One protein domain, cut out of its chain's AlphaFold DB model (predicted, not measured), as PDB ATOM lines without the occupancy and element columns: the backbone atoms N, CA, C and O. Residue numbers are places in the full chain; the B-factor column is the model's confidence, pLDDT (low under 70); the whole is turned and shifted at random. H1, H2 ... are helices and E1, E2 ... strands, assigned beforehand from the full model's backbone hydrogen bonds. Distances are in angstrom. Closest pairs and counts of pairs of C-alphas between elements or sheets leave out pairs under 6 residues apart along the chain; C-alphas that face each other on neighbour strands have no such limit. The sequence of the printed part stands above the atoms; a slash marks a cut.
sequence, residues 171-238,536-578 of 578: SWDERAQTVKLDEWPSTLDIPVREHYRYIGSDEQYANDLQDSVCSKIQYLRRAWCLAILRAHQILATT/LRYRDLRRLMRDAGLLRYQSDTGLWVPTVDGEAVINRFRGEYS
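Overview. This is residues 171 to 238 and 536 to 578 of the 578 residues of an uncharacterized protein of Halorubrum sp. WN019 (UniProt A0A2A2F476). One long helix, H3, makes a spine along the longest axis; H4, H5 and the hairpin of E3 and E4 pack on its residues 225 to 237. Near its first residues lie H1 and H2, and a second hairpin, E1 and E2, packs on H2. The printed part has 111 residues, with five named helices and four named strands in the order E1 E2 H1 H2 H3 H4 E3 E4 H5; each hairpin is an antiparallel two-stranded sheet, and the class is mixed. It is only just loose, close to compact, with a radius of gyration of the C-alphas of 16.2 A, and elongated, spanning 51 by 31 by 25 A.

Arrangement. Look first at the hairpin of E3, residues 551 to 554, and E4, residues 559 to 562, where N 552 and O 561, 2.9 A apart, are within hydrogen-bond range. The hub H3, residues 217 to 237, comes closest to E4 at the C-alphas of His 232 and Val 561, 5.6 A. H4, residues 538 to 547, touches H3 about perpendicular, at 82 degrees, closest at C-alphas 225 and 541, 6.7 A. H5, residues 564 to 574, touches H3 at a steep tilt of 67 degrees, only just short of perpendicular, closest at C-alphas 230 and 570, 6.8 A. H1, residues 192 to 199, touches H3 at a shallow tilt of 27 degrees, opposite ways, closest at C-alphas 192 and 219, 5.4 A. H2, residues 208 to 214, and H3 meet only through their link. In the hairpin of E1, residues 171 to 173, and E2, residues 178 to 181, N 173 and O 178 are 2.8 A apart, within hydrogen-bond range; the closest C-alphas of E1 and H2, 172 and 213, are 6.5 A apart. In the five helices every O i to N i+4 pair is within hydrogen-bond range.

Along the chain. Find C-alpha 171 at (131.340, 180.167, 105.209), where E1 begins. From C-alpha 217 at (127.938, 176.904, 116.252), H3 runs 30.9 A. H5, 15.1 A long, ends at C-alpha 574, (141.143, 160.940, 111.731); H4 measures 13.9 A and H1 11.2 A.

Size, cuts and confidence. The farthest C-alphas, those of Asp 202 and Asp 556, are 52.1 A apart. Residues 239 to 535 are not printed, and C-alphas 238 and 536 stand 26.9 A apart across that cut. Of the links printed whole, none is long. Residues 536 to 540 and 578 have pLDDT under 70.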
ATOM      1  N   SER A 171     130.845 178.847 104.841       90.81
ATOM      2  CA  SER A 171     131.340 180.167 105.209       90.81
ATOM      3  C   SER A 171     130.369 181.272 104.800       90.81
ATOM      4  O   SER A 171     129.394 181.060 104.076       90.81
ATOM      5  N   TRP A 172     130.598 182.464 105.350       90.56
ATOM      6  CA  TRP A 172     129.811 183.647 105.032       90.56
ATOM      7  C   TRP A 172     130.363 184.319 103.773       90.56
ATOM      8  O   TRP A 172     131.555 184.621 103.688       90.56
ATOM      9  N   ASP A 173     129.496 184.555 102.792       89.62
ATOM     10  CA  ASP A 173     129.789 185.340 101.602       89.62
ATOM     11  C   ASP A 173     129.392 186.802 101.833       89.62
ATOM     12  O   ASP A 173     128.212 187.159 101.803       89.62
ATOM     13  N   GLU A 174     130.393 187.666 102.010       87.94
ATOM     14  CA  GLU A 174     130.190 189.107 102.194       87.94
ATOM     15  C   GLU A 174     129.591 189.806 100.966       87.94
ATOM     16  O   GLU A 174     128.946 190.844 101.100       87.94
ATOM     17  N   ARG A 175     129.779 189.277  99.751       86.25
ATOM     18  CA  ARG A 175     129.228 189.897  98.537       86.25
ATOM     19  C   ARG A 175     127.750 189.574  98.386       86.25
ATOM     20  O   ARG A 175     126.952 190.469  98.129       86.25
ATOM     21  N   ALA A 176     127.399 188.302  98.542       82.25
ATOM     22  CA  ALA A 176     126.025 187.825  98.412       82.25
ATOM     23  C   ALA A 176     125.209 187.954  99.712       82.25
ATOM     24  O   ALA A 176     124.001 187.687  99.697       82.25
ATOM     25  N   GLN A 177     125.863 188.351 100.814       84.06
ATOM     26  CA  GLN A 177     125.306 188.454 102.166       84.06
ATOM     27  C   GLN A 177     124.559 187.168 102.549       84.06
ATOM     28  O   GLN A 177     123.380 187.183 102.915       84.06
ATOM     29  N   THR A 178     125.219 186.020 102.364       85.94
ATOM     30  CA  THR A 178     124.600 184.704 102.561       85.94
ATOM     31  C   THR A 178     125.606 183.603 102.874       85.94
ATOM     32  O   THR A 178     126.811 183.819 102.840       85.94
ATOM     33  N   VAL A 179     125.109 182.405 103.179       85.06
ATOM     34  CA  VAL A 179     125.938 181.213 103.385       85.06
ATOM     35  C   VAL A 179     126.309 180.609 102.039       85.06
ATOM     36  O   VAL A 179     125.421 180.364 101.220       85.06
ATOM     37  N   LYS A 180     127.595 180.309 101.858       88.75
ATOM     38  CA  LYS A 180     128.107 179.478 100.766       88.75
ATOM     39  C   LYS A 180     128.667 178.153 101.285       88.75
ATOM     40  O   LYS A 180     129.113 178.077 102.435       88.75
ATOM     41  N   LEU A 181     128.642 177.137 100.429       89.06
ATOM     42  CA  LEU A 181     129.315 175.867 100.671       89.06
ATOM     43  C   LEU A 181     130.789 175.986 100.319       89.06
ATOM     44  O   LEU A 181     131.155 176.628  99.335       89.06
ATOM     45  N   ASP A 182     131.624 175.378 101.151       91.88
ATOM     46  CA  ASP A 182     133.047 175.245 100.878       91.88
ATOM     47  C   ASP A 182     133.346 173.809 100.410       91.88
ATOM     48  O   ASP A 182     132.544 172.891 100.597       91.88
ATOM     49  N   GLU A 183     134.505 173.602  99.790       92.69
ATOM     50  CA  GLU A 183     134.977 172.262  99.435       92.69
ATOM     51  C   GLU A 183     135.331 171.448 100.689       92.69
ATOM     52  O   GLU A 183     135.732 171.996 101.724       92.69
ATOM     53  N   TRP A 184     135.224 170.119 100.592       93.44
ATOM     54  CA  TRP A 184     135.657 169.232 101.667       93.44
ATOM     55  C   TRP A 184     137.134 169.449 102.002       93.44
ATOM     56  O   TRP A 184     137.992 169.293 101.130       93.44
ATOM     57  N   PRO A 185     137.479 169.718 103.273       92.69
ATOM     58  CA  PRO A 185     138.872 169.719 103.672       92.69
ATOM     59  C   PRO A 185     139.430 168.289 103.666       92.69
ATOM     60  O   PRO A 185     138.725 167.325 103.980       92.69
ATOM     61  N   SER A 186     140.732 168.159 103.401       89.56
ATOM     62  CA  SER A 186     141.455 166.883 103.519       89.56
ATOM     63  C   SER A 186     141.448 166.328 104.948       89.56
ATOM     64  O   SER A 186     141.588 165.128 105.166       89.56
ATOM     65  N   THR A 187     141.285 167.192 105.950       93.25
ATOM     66  CA  THR A 187     141.149 166.816 107.358       93.25
ATOM     67  C   THR A 187     140.015 167.602 107.998       93.25
ATOM     68  O   THR A 187     139.938 168.824 107.869       93.25
ATOM     69  N   LEU A 188     139.129 166.901 108.705       93.62
ATOM     70  CA  LEU A 188     137.944 167.494 109.315       93.62
ATOM     71  C   LEU A 188     138.150 167.714 110.819       93.62
ATOM     72  O   LEU A 188     137.958 166.812 111.628       93.62
ATOM     73  N   ASP A 189     138.512 168.936 111.204       91.56
ATOM     74  CA  ASP A 189     138.786 169.288 112.604       91.56
ATOM     75  C   ASP A 189     137.529 169.676 113.404       91.56
ATOM     76  O   ASP A 189     136.505 170.067 112.835       91.56
ATOM     77  N   ILE A 190     137.632 169.667 114.742       92.00
ATOM     78  CA  ILE A 190     136.579 170.107 115.680       92.00
ATOM     79  C   ILE A 190     136.976 171.340 116.527       92.00
ATOM     80  O   ILE A 190     137.137 171.244 117.748       92.00
ATOM     81  N   PRO A 191     137.111 172.541 115.930       91.81
ATOM     82  CA  PRO A 191     137.533 173.755 116.639       91.81
ATOM     83  C   PRO A 191     136.411 174.387 117.494       91.81
ATOM     84  O   PRO A 191     136.145 175.584 117.444       91.81
ATOM     85  N   VAL A 192     135.777 173.598 118.370       88.25
ATOM     86  CA  VAL A 192     134.660 174.021 119.246       88.25
ATOM     87  C   VAL A 192     135.004 175.197 120.170       88.25
ATOM     88  O   VAL A 192     134.118 175.926 120.609       88.25
ATOM     89  N   ARG A 193     136.296 175.429 120.433       91.50
ATOM     90  CA  ARG A 193     136.781 176.570 121.224       91.50
ATOM     91  C   ARG A 193     136.524 177.916 120.549       91.50
ATOM     92  O   ARG A 193     136.441 178.914 121.251       91.50
ATOM     93  N   GLU A 194     136.412 177.964 119.223       91.75
ATOM     94  CA  GLU A 194     136.060 179.200 118.516       91.75
ATOM     95  C   GLU A 194     134.651 179.656 118.879       91.75
ATOM     96  O   GLU A 194     134.459 180.813 119.242       91.75
ATOM     97  N   HIS A 195     133.705 178.716 118.933       88.75
ATOM     98  CA  HIS A 195     132.357 179.002 119.406       88.75
ATOM     99  C   HIS A 195     132.342 179.467 120.869       88.75
ATOM    100  O   HIS A 195     131.616 180.391 121.221       88.75
ATOM    101  N   TYR A 196     133.184 178.887 121.734       88.56
ATOM    102  CA  TYR A 196     133.270 179.334 123.132       88.56
ATOM    103  C   TYR A 196     133.748 180.778 123.245       88.56
ATOM    104  O   TYR A 196     133.226 181.525 124.069       88.56
ATOM    105  N   ARG A 197     134.731 181.170 122.424       91.56
ATOM    106  CA  ARG A 197     135.229 182.551 122.391       91.56
ATOM    107  C   ARG A 197     134.148 183.513 121.927       91.56
ATOM    108  O   ARG A 197     133.998 184.546 122.560       91.56
ATOM    109  N   TYR A 198     133.404 183.143 120.887       89.06
ATOM    110  CA  TYR A 198     132.307 183.955 120.376       89.06
ATOM    111  C   TYR A 198     131.253 184.220 121.451       89.06
ATOM    112  O   TYR A 198     130.976 185.366 121.782       89.06
ATOM    113  N   ILE A 199     130.734 183.155 122.070       83.50
ATOM    114  CA  ILE A 199     129.717 183.267 123.122       83.50
ATOM    115  C   ILE A 199     130.241 184.050 124.330       83.50
ATOM    116  O   ILE A 199     129.488 184.793 124.942       83.50
ATOM    117  N   GLY A 200     131.522 183.902 124.676       81.00
ATOM    118  CA  GLY A 200     132.156 184.664 125.754       81.00
ATOM    119  C   GLY A 200     132.554 186.101 125.392       81.00
ATOM    120  O   GLY A 200     133.258 186.723 126.188       81.00
ATOM    121  N   SER A 201     132.179 186.602 124.213       85.44
ATOM    122  CA  SER A 201     132.483 187.952 123.729       85.44
ATOM    123  C   SER A 201     131.212 188.790 123.546       85.44
ATOM    124  O   SER A 201     130.104 188.262 123.610       85.44
ATOM    125  N   ASP A 202     131.383 190.086 123.280       83.94
ATOM    126  CA  ASP A 202     130.285 191.004 122.937       83.94
ATOM    127  C   ASP A 202     129.988 191.035 121.420       83.94
ATOM    128  O   ASP A 202     129.216 191.870 120.951       83.94
ATOM    129  N   GLU A 203     130.637 190.170 120.630       85.19
ATOM    130  CA  GLU A 203     130.450 190.108 119.180       85.19
ATOM    131  C   GLU A 203     129.048 189.583 118.838       85.19
ATOM    132  O   GLU A 203     128.651 188.505 119.280       85.19
ATOM    133  N   GLN A 204     128.298 190.362 118.055       82.44
ATOM    134  CA  GLN A 204     126.973 190.014 117.541       82.44
ATOM    135  C   GLN A 204     126.773 190.645 116.164       82.44
ATOM    136  O   GLN A 204     127.216 191.771 115.915       82.44
ATOM    137  N   TYR A 205     126.062 189.948 115.284       80.69
ATOM    138  CA  TYR A 205     125.693 190.447 113.961       80.69
ATOM    139  C   TYR A 205     124.191 190.720 113.898       80.69
ATOM    140  O   TYR A 205     123.379 189.938 114.379       80.69
ATOM    141  N   ALA A 206     123.799 191.825 113.257       75.19
ATOM    142  CA  ALA A 206     122.384 192.187 113.102       75.19
ATOM    143  C   ALA A 206     121.595 191.188 112.233       75.19
ATOM    144  O   ALA A 206     120.369 191.140 112.291       75.19
ATOM    145  N   ASN A 207     122.294 190.425 111.393       76.75
ATOM    146  CA  ASN A 207     121.713 189.370 110.582       76.75
ATOM    147  C   ASN A 207     121.860 188.027 111.312       76.75
ATOM    148  O   ASN A 207     122.966 187.499 111.386       76.75
ATOM    149  N   ASP A 208     120.748 187.449 111.768       72.88
ATOM    150  CA  ASP A 208     120.719 186.167 112.493       72.88
ATOM    151  C   ASP A 208     121.409 185.014 111.741       72.88
ATOM    152  O   ASP A 208     121.987 184.111 112.354       72.88
ATOM    153  N   LEU A 209     121.359 185.022 110.402       74.12
ATOM    154  CA  LEU A 209     122.030 184.018 109.576       74.12
ATOM    155  C   LEU A 209     123.549 184.205 109.603       74.12
ATOM    156  O   LEU A 209     124.287 183.232 109.757       74.12
ATOM    157  N   GLN A 210     124.009 185.451 109.484       82.44
ATOM    158  CA  GLN A 210     125.425 185.792 109.606       82.44
ATOM    159  C   GLN A 210     125.931 185.465 111.011       82.44
ATOM    160  O   GLN A 210     126.947 184.791 111.144       82.44
ATOM    161  N   ASP A 211     125.185 185.861 112.042       80.81
ATOM    162  CA  ASP A 211     125.485 185.579 113.447       80.81
ATOM    163  C   ASP A 211     125.627 184.069 113.683       80.81
ATOM    164  O   ASP A 211     126.608 183.601 114.256       80.81
ATOM    165  N   SER A 212     124.723 183.267 113.112       76.94
ATOM    166  CA  SER A 212     124.792 181.804 113.190       76.94
ATOM    167  C   SER A 212     126.080 181.238 112.575       76.94
ATOM    168  O   SER A 212     126.707 180.370 113.182       76.94
ATOM    169  N   VAL A 213     126.516 181.728 111.409       82.31
ATOM    170  CA  VAL A 213     127.755 181.266 110.750       82.31
ATOM    171  C   VAL A 213     129.002 181.749 111.489       82.31
ATOM    172  O   VAL A 213     129.937 180.969 111.706       82.31
ATOM    173  N   CYS A 214     129.025 183.028 111.863       85.94
ATOM    174  CA  CYS A 214     130.149 183.688 112.520       85.94
ATOM    175  C   CYS A 214     130.339 183.196 113.953       85.94
ATOM    176  O   CYS A 214     131.480 183.045 114.385       85.94
ATOM    177  N   SER A 215     129.255 182.805 114.631       82.62
ATOM    178  CA  SER A 215     129.316 182.189 115.956       82.62
ATOM    179  C   SER A 215     130.033 180.845 115.976       82.62
ATOM    180  O   SER A 215     130.378 180.356 117.048       82.62
ATOM    181  N   LYS A 216     130.245 180.212 114.815       86.94
ATOM    182  CA  LYS A 216     130.870 178.889 114.691       86.94
ATOM    183  C   LYS A 216     130.100 177.757 115.383       86.94
ATOM    184  O   LYS A 216     130.670 176.699 115.667       86.94
ATOM    185  N   ILE A 217     128.798 177.928 115.632       82.31
ATOM    186  CA  ILE A 217     127.938 176.904 116.252       82.31
ATOM    187  C   ILE A 217     127.948 175.571 115.482       82.31
ATOM    188  O   ILE A 217     127.826 174.494 116.070       82.31
ATOM    189  N   GLN A 218     128.178 175.613 114.170       81.69
ATOM    190  CA  GLN A 218     128.317 174.445 113.308       81.69
ATOM    191  C   GLN A 218     129.463 173.510 113.722       81.69
ATOM    192  O   GLN A 218     129.361 172.304 113.505       81.69
ATOM    193  N   TYR A 219     130.516 174.005 114.385       87.12
ATOM    194  CA  TYR A 219     131.590 173.145 114.896       87.12
ATOM    195  C   TYR A 219     131.149 172.293 116.086       87.12
ATOM    196  O   TYR A 219     131.639 171.175 116.243       87.12
ATOM    197  N   LEU A 220     130.190 172.767 116.891       83.56
ATOM    198  CA  LEU A 220     129.568 171.927 117.915       83.56
ATOM    199  C   LEU A 220     128.764 170.797 117.275       83.56
ATOM    200  O   LEU A 220     128.923 169.645 117.671       83.56
ATOM    201  N   ARG A 221     127.939 171.113 116.271       83.62
ATOM    202  CA  ARG A 221     127.168 170.108 115.524       83.62
ATOM    203  C   ARG A 221     128.083 169.067 114.887       83.62
ATOM    204  O   ARG A 221     127.881 167.879 115.111       83.62
ATOM    205  N   ARG A 222     129.132 169.516 114.191       88.69
ATOM    206  CA  ARG A 222     130.184 168.660 113.629       88.69
ATOM    207  C   ARG A 222     130.742 167.699 114.679       88.69
ATOM    208  O   ARG A 222     130.787 166.501 114.429       88.69
ATOM    209  N   ALA A 223     131.138 168.205 115.848       90.25
ATOM    210  CA  ALA A 223     131.717 167.379 116.905       90.25
ATOM    211  C   ALA A 223     130.740 166.306 117.425       90.25
ATOM    212  O   ALA A 223     131.147 165.164 117.629       90.25
ATOM    213  N   TRP A 224     129.455 166.643 117.577       87.25
ATOM    214  CA  TRP A 224     128.415 165.678 117.947       87.25
ATOM    215  C   TRP A 224     128.192 164.611 116.877       87.25
ATOM    216  O   TRP A 224     128.186 163.426 117.197       87.25
ATOM    217  N   CYS A 225     128.043 165.018 115.617       89.69
ATOM    218  CA  CYS A 225     127.898 164.103 114.489       89.69
ATOM    219  C   CYS A 225     129.082 163.130 114.411       89.69
ATOM    220  O   CYS A 225     128.883 161.923 114.327       89.69
ATOM    221  N   LEU A 226     130.312 163.633 114.530       93.69
ATOM    222  CA  LEU A 226     131.513 162.797 114.533       93.69
ATOM    223  C   LEU A 226     131.552 161.827 115.718       93.69
ATOM    224  O   LEU A 226     131.920 160.669 115.538       93.69
ATOM    225  N   ALA A 227     131.140 162.262 116.913       91.62
ATOM    226  CA  ALA A 227     131.063 161.384 118.082       91.62
ATOM    227  C   ALA A 227     130.045 160.246 117.882       91.62
ATOM    228  O   ALA A 227     130.348 159.104 118.224       91.62
ATOM    229  N   ILE A 228     128.880 160.544 117.290       91.44
ATOM    230  CA  ILE A 228     127.852 159.550 116.944       91.44
ATOM    231  C   ILE A 228     128.397 158.572 115.898       91.44
ATOM    232  O   ILE A 228     128.423 157.372 116.150       91.44
ATOM    233  N   LEU A 229     128.903 159.064 114.762       94.50
ATOM    234  CA  LEU A 229     129.458 158.205 113.709       94.50
ATOM    235  C   LEU A 229     130.552 157.284 114.235       94.50
ATOM    236  O   LEU A 229     130.533 156.083 113.965       94.50
ATOM    237  N   ARG A 230     131.485 157.829 115.022       95.25
ATOM    238  CA  ARG A 230     132.591 157.042 115.561       95.25
ATOM    239  C   ARG A 230     132.112 155.994 116.565       95.25
ATOM    240  O   ARG A 230     132.600 154.872 116.526       95.25
ATOM    241  N   ALA A 231     131.144 156.321 117.423       93.50
ATOM    242  CA  ALA A 231     130.554 155.351 118.345       93.50
ATOM    243  C   ALA A 231     129.851 154.205 117.601       93.50
ATOM    244  O   ALA A 231     130.027 153.041 117.957       93.50
ATOM    245  N   HIS A 232     129.110 154.525 116.538       93.38
ATOM    246  CA  HIS A 232     128.469 153.527 115.684       93.38
ATOM    247  C   HIS A 232     129.496 152.642 114.968       93.38
ATOM    248  O   HIS A 232     129.311 151.430 114.925       93.38
ATOM    249  N   GLN A 233     130.590 153.221 114.464       94.88
ATOM    250  CA  GLN A 233     131.671 152.456 113.842       94.88
ATOM    251  C   GLN A 233     132.311 151.485 114.835       94.88
ATOM    252  O   GLN A 233     132.394 150.299 114.546       94.88
ATOM    253  N   ILE A 234     132.706 151.967 116.020       94.38
ATOM    254  CA  ILE A 234     133.331 151.131 117.055       94.38
ATOM    255  C   ILE A 234     132.406 149.977 117.434       94.38
ATOM    256  O   ILE A 234     132.857 148.839 117.514       94.38
ATOM    257  N   LEU A 235     131.116 150.249 117.631       91.06
ATOM    258  CA  LEU A 235     130.147 149.216 117.979       91.06
ATOM    259  C   LEU A 235     129.961 148.174 116.868       91.06
ATOM    260  O   LEU A 235     129.739 147.008 117.174       91.06
ATOM    261  N   ALA A 236     130.018 148.590 115.602       89.94
ATOM    262  CA  ALA A 236     129.831 147.707 114.454       89.94
ATOM    263  C   ALA A 236     131.060 146.832 114.164       89.94
ATOM    264  O   ALA A 236     130.917 145.725 113.657       89.94
ATOM    265  N   THR A 237     132.266 147.325 114.464       88.31
ATOM    266  CA  THR A 237     133.525 146.629 114.152       88.31
ATOM    267  C   THR A 237     134.103 145.834 115.317       88.31
ATOM    268  O   THR A 237     135.094 145.133 115.131       88.31
ATOM    269  N   THR A 238     133.561 145.995 116.524       85.88
ATOM    270  CA  THR A 238     134.069 145.322 117.724       85.88
ATOM    271  C   THR A 238     133.271 144.055 117.995       85.88
ATOM    272  O   THR A 238     132.043 144.069 117.911       85.88
ATOM    273  N   LEU A 536     120.544 169.942 119.797       56.28
ATOM    274  CA  LEU A 536     120.940 168.749 119.032       56.28
ATOM    275  C   LEU A 536     120.596 167.511 119.868       56.28
ATOM    276  O   LEU A 536     121.315 167.162 120.806       56.28
ATOM    277  N   ARG A 537     119.450 166.892 119.573       61.94
ATOM    278  CA  ARG A 537     119.069 165.609 120.171       61.94
ATOM    279  C   ARG A 537     119.758 164.477 119.428       61.94
ATOM    280  O   ARG A 537     119.998 164.585 118.226       61.94
ATOM    281  N   TYR A 538     120.060 163.393 120.131       66.50
ATOM    282  CA  TYR A 538     120.731 162.247 119.526       66.50
ATOM    283  C   TYR A 538     119.855 161.633 118.431       66.50
ATOM    284  O   TYR A 538     120.345 161.393 117.328       66.50
ATOM    285  N   ARG A 539     118.548 161.463 118.688       62.47
ATOM    286  CA  ARG A 539     117.606 160.935 117.688       62.47
ATOM    287  C   ARG A 539     117.537 161.809 116.436       62.47
ATOM    288  O   ARG A 539     117.532 161.275 115.329       62.47
ATOM    289  N   ASP A 540     117.515 163.128 116.617       64.62
ATOM    290  CA  ASP A 540     117.423 164.090 115.516       64.62
ATOM    291  C   ASP A 540     118.714 164.106 114.690       64.62
ATOM    292  O   ASP A 540     118.658 164.042 113.468       64.62
ATOM    293  N   LEU A 541     119.884 164.110 115.341       72.06
ATOM    294  CA  LEU A 541     121.168 164.015 114.645       72.06
ATOM    295  C   LEU A 541     121.325 162.680 113.922       72.06
ATOM    296  O   LEU A 541     121.712 162.675 112.763       72.06
ATOM    297  N   ARG A 542     120.986 161.554 114.556       75.12
ATOM    298  CA  ARG A 542     121.035 160.238 113.904       75.12
ATOM    299  C   ARG A 542     120.122 160.192 112.679       75.12
ATOM    300  O   ARG A 542     120.533 159.664 111.652       75.12
ATOM    301  N   ARG A 543     118.915 160.763 112.775       71.69
ATOM    302  CA  ARG A 543     117.997 160.903 111.637       71.69
ATOM    303  C   ARG A 543     118.636 161.735 110.526       71.69
ATOM    304  O   ARG A 543     118.728 161.245 109.416       71.69
ATOM    305  N   LEU A 544     119.164 162.918 110.841       73.25
ATOM    306  CA  LEU A 544     119.862 163.767 109.868       73.25
ATOM    307  C   LEU A 544     121.069 163.070 109.225       73.25
ATOM    308  O   LEU A 544     121.369 163.315 108.068       73.25
ATOM    309  N   MET A 545     121.775 162.216 109.966       79.12
ATOM    310  CA  MET A 545     122.924 161.464 109.453       79.12
ATOM    311  C   MET A 545     122.515 160.312 108.543       79.12
ATOM    312  O   MET A 545     123.190 160.070 107.551       79.12
ATOM    313  N   ARG A 546     121.412 159.624 108.853       79.06
ATOM    314  CA  ARG A 546     120.774 158.696 107.915       79.06
ATOM    315  C   ARG A 546     120.361 159.435 106.645       79.06
ATOM    316  O   ARG A 546     120.691 158.986 105.560       79.06
ATOM    317  N   ASP A 547     119.680 160.565 106.807       72.56
ATOM    318  CA  ASP A 547     119.173 161.378 105.699       72.56
ATOM    319  C   ASP A 547     120.332 161.933 104.842       72.56
ATOM    320  O   ASP A 547     120.237 162.026 103.631       72.56
ATOM    321  N   ALA A 548     121.490 162.218 105.436       76.88
ATOM    322  CA  ALA A 548     122.697 162.603 104.698       76.88
ATOM    323  C   ALA A 548     123.473 161.409 104.091       76.88
ATOM    324  O   ALA A 548     124.621 161.584 103.690       76.88
ATOM    325  N   GLY A 549     122.918 160.192 104.099       79.56
ATOM    326  CA  GLY A 549     123.563 158.999 103.542       79.56
ATOM    327  C   GLY A 549     124.742 158.458 104.359       79.56
ATOM    328  O   GLY A 549     125.486 157.619 103.869       79.56
ATOM    329  N   LEU A 550     124.939 158.895 105.612       87.12
ATOM    330  CA  LEU A 550     126.106 158.545 106.445       87.12
ATOM    331  C   LEU A 550     125.885 157.314 107.333       87.12
ATOM    332  O   LEU A 550     126.846 156.702 107.805       87.12
ATOM    333  N   LEU A 551     124.624 156.989 107.624       87.12
ATOM    334  CA  LEU A 551     124.225 155.864 108.468       87.12
ATOM    335  C   LEU A 551     123.150 155.036 107.773       87.12
ATOM    336  O   LEU A 551     122.199 155.581 107.220       87.12
ATOM    337  N   ARG A 552     123.239 153.716 107.917       85.75
ATOM    338  CA  ARG A 552     122.195 152.776 107.498       85.75
ATOM    339  C   ARG A 552     121.836 151.829 108.630       85.75
ATOM    340  O   ARG A 552     122.689 151.487 109.446       85.75
ATOM    341  N   TYR A 553     120.580 151.406 108.680       83.12
ATOM    342  CA  TYR A 553     120.142 150.390 109.628       83.12
ATOM    343  C   TYR A 553     120.336 148.992 109.042       83.12
ATOM    344  O   TYR A 553     119.942 148.730 107.909       83.12
ATOM    345  N   GLN A 554     120.928 148.106 109.829       83.81
ATOM    346  CA  GLN A 554     121.129 146.698 109.523       83.81
ATOM    347  C   GLN A 554     120.136 145.871 110.343       83.81
ATOM    348  O   GLN A 554     120.237 145.797 111.567       83.81
ATOM    349  N   SER A 555     119.133 145.299 109.673       77.12
ATOM    350  CA  SER A 555     118.038 144.561 110.319       77.12
ATOM    351  C   SER A 555     118.471 143.222 110.915       77.12
ATOM    352  O   SER A 555     117.880 142.781 111.896       77.12
ATOM    353  N   ASP A 556     119.511 142.602 110.362       79.25
ATOM    354  CA  ASP A 556     120.115 141.352 110.829       79.25
ATOM    355  C   ASP A 556     120.794 141.500 112.198       79.25
ATOM    356  O   ASP A 556     120.687 140.611 113.041       79.25
ATOM    357  N   THR A 557     121.457 142.632 112.433       78.19
ATOM    358  CA  THR A 557     122.139 142.940 113.701       78.19
ATOM    359  C   THR A 557     121.329 143.851 114.622       78.19
ATOM    360  O   THR A 557     121.639 143.970 115.808       78.19
ATOM    361  N   GLY A 558     120.293 144.511 114.100       81.19
ATOM    362  CA  GLY A 558     119.516 145.515 114.821       81.19
ATOM    363  C   GLY A 558     120.283 146.816 115.085       81.19
ATOM    364  O   GLY A 558     119.973 147.532 116.039       81.19
ATOM    365  N   LEU A 559     121.308 147.124 114.282       85.12
ATOM    366  CA  LEU A 559     122.228 148.239 114.521       85.12
ATOM    367  C   LEU A 559     122.209 149.265 113.393       85.12
ATOM    368  O   LEU A 559     122.130 148.944 112.212       85.12
ATOM    369  N   TRP A 560     122.374 150.533 113.757       88.94
ATOM    370  CA  TRP A 560     122.782 151.568 112.812       88.94
ATOM    371  C   TRP A 560     124.297 151.528 112.624       88.94
ATOM    372  O   TRP A 560     125.023 151.680 113.611       88.94
ATOM    373  N   VAL A 561     124.766 151.416 111.383       92.12
ATOM    374  CA  VAL A 561     126.192 151.351 111.028       92.12
ATOM    375  C   VAL A 561     126.567 152.449 110.027       92.12
ATOM    376  O   VAL A 561     125.705 152.873 109.249       92.12
ATOM    377  N   PRO A 562     127.828 152.922 110.020       94.06
ATOM    378  CA  PRO A 562     128.312 153.833 108.986       94.06
ATOM    379  C   PRO A 562     128.177 153.245 107.574       94.06
ATOM    380  O   PRO A 562     128.336 152.040 107.366       94.06
ATOM    381  N   THR A 563     127.869 154.103 106.606       92.19
ATOM    382  CA  THR A 563     127.982 153.816 105.165       92.19
ATOM    383  C   THR A 563     129.411 154.090 104.678       92.19
ATOM    384  O   THR A 563     130.254 154.537 105.456       92.19
ATOM    385  N   VAL A 564     129.681 153.882 103.383       91.44
ATOM    386  CA  VAL A 564     130.967 154.249 102.758       91.44
ATOM    387  C   VAL A 564     131.267 155.743 102.941       91.44
ATOM    388  O   VAL A 564     132.379 156.102 103.323       91.44
ATOM    389  N   ASP A 565     130.267 156.609 102.774       91.31
ATOM    390  CA  ASP A 565     130.412 158.051 103.010       91.31
ATOM    391  C   ASP A 565     130.633 158.370 104.490       91.31
ATOM    392  O   ASP A 565     131.488 159.186 104.844       91.31
ATOM    393  N   GLY A 566     129.913 157.672 105.376       93.88
ATOM    394  CA  GLY A 566     130.128 157.750 106.818       93.88
ATOM    395  C   GLY A 566     131.573 157.418 107.202       93.88
ATOM    396  O   GLY A 566     132.203 158.165 107.954       93.88
ATOM    397  N   GLU A 567     132.128 156.342 106.644       95.12
ATOM    398  CA  GLU A 567     133.531 155.955 106.820       95.12
ATOM    399  C   GLU A 567     134.491 156.988 106.221       95.12
ATOM    400  O   GLU A 567     135.472 157.360 106.864       95.12
ATOM    401  N   ALA A 568     134.188 157.531 105.041       94.94
ATOM    402  CA  ALA A 568     134.992 158.571 104.410       94.94
ATOM    403  C   ALA A 568     135.070 159.845 105.274       94.94
ATOM    404  O   ALA A 568     136.128 160.478 105.366       94.94
ATOM    405  N   VAL A 569     133.978 160.231 105.940       95.50
ATOM    406  CA  VAL A 569     133.965 161.352 106.893       95.50
ATOM    407  C   VAL A 569     134.781 161.029 108.146       95.50
ATOM    408  O   VAL A 569     135.553 161.876 108.608       95.50
ATOM    409  N   ILE A 570     134.662 159.812 108.687       95.56
ATOM    410  CA  ILE A 570     135.469 159.381 109.837       95.56
ATOM    411  C   ILE A 570     136.962 159.410 109.485       95.56
ATOM    412  O   ILE A 570     137.761 159.941 110.259       95.56
ATOM    413  N   ASN A 571     137.337 158.935 108.298       94.75
ATOM    414  CA  ASN A 571     138.716 158.961 107.820       94.75
ATOM    415  C   ASN A 571     139.236 160.401 107.707       94.75
ATOM    416  O   ASN A 571     140.350 160.683 108.144       94.75
ATOM    417  N   ARG A 572     138.427 161.357 107.220       95.38
ATOM    418  CA  ARG A 572     138.806 162.787 107.214       95.38
ATOM    419  C   ARG A 572     139.008 163.329 108.622       95.38
ATOM    420  O   ARG A 572     139.962 164.065 108.859       95.38
ATOM    421  N   PHE A 573     138.141 162.974 109.567       95.00
ATOM    422  CA  PHE A 573     138.282 163.379 110.969       95.00
ATOM    423  C   PHE A 573     139.564 162.828 111.603       95.00
ATOM    424  O   PHE A 573     140.286 163.544 112.302       95.00
ATOM    425  N   ARG A 574     139.898 161.575 111.299       92.06
ATOM    426  CA  ARG A 574     141.143 160.940 111.731       92.06
ATOM    427  C   ARG A 574     142.352 161.423 110.914       92.06
ATOM    428  O   ARG A 574     143.488 161.237 111.327       92.06
ATOM    429  N   GLY A 575     142.171 162.151 109.814       88.19
ATOM    430  CA  GLY A 575     143.283 162.525 108.928       88.19
ATOM    431  C   GLY A 575     143.915 161.310 108.239       88.19
ATOM    432  O   GLY A 575     145.092 161.324 107.905       88.19
ATOM    433  N   GLU A 576     143.124 160.253 108.074       88.50
ATOM    434  CA  GLU A 576     143.440 159.011 107.367       88.50
ATOM    435  C   GLU A 576     142.859 159.036 105.937       88.50
ATOM    436  O   GLU A 576     142.957 158.059 105.205       88.50
ATOM    437  N   TYR A 577     142.242 160.153 105.534       78.62
ATOM    438  CA  TYR A 577     141.716 160.358 104.189       78.62
ATOM    439  C   TYR A 577     142.837 160.813 103.247       78.62
ATOM    440  O   TYR A 577     143.416 161.884 103.450       78.62
ATOM    441  N   SER A 578     143.155 159.979 102.256       56.59
ATOM    442  CA  SER A 578     144.229 160.188 101.276       56.59
ATOM    443  C   SER A 578     143.698 160.355  99.866       56.59
ATOM    444  O   SER A 578     142.897 159.476  99.472       56.59
TER     445      SER A 578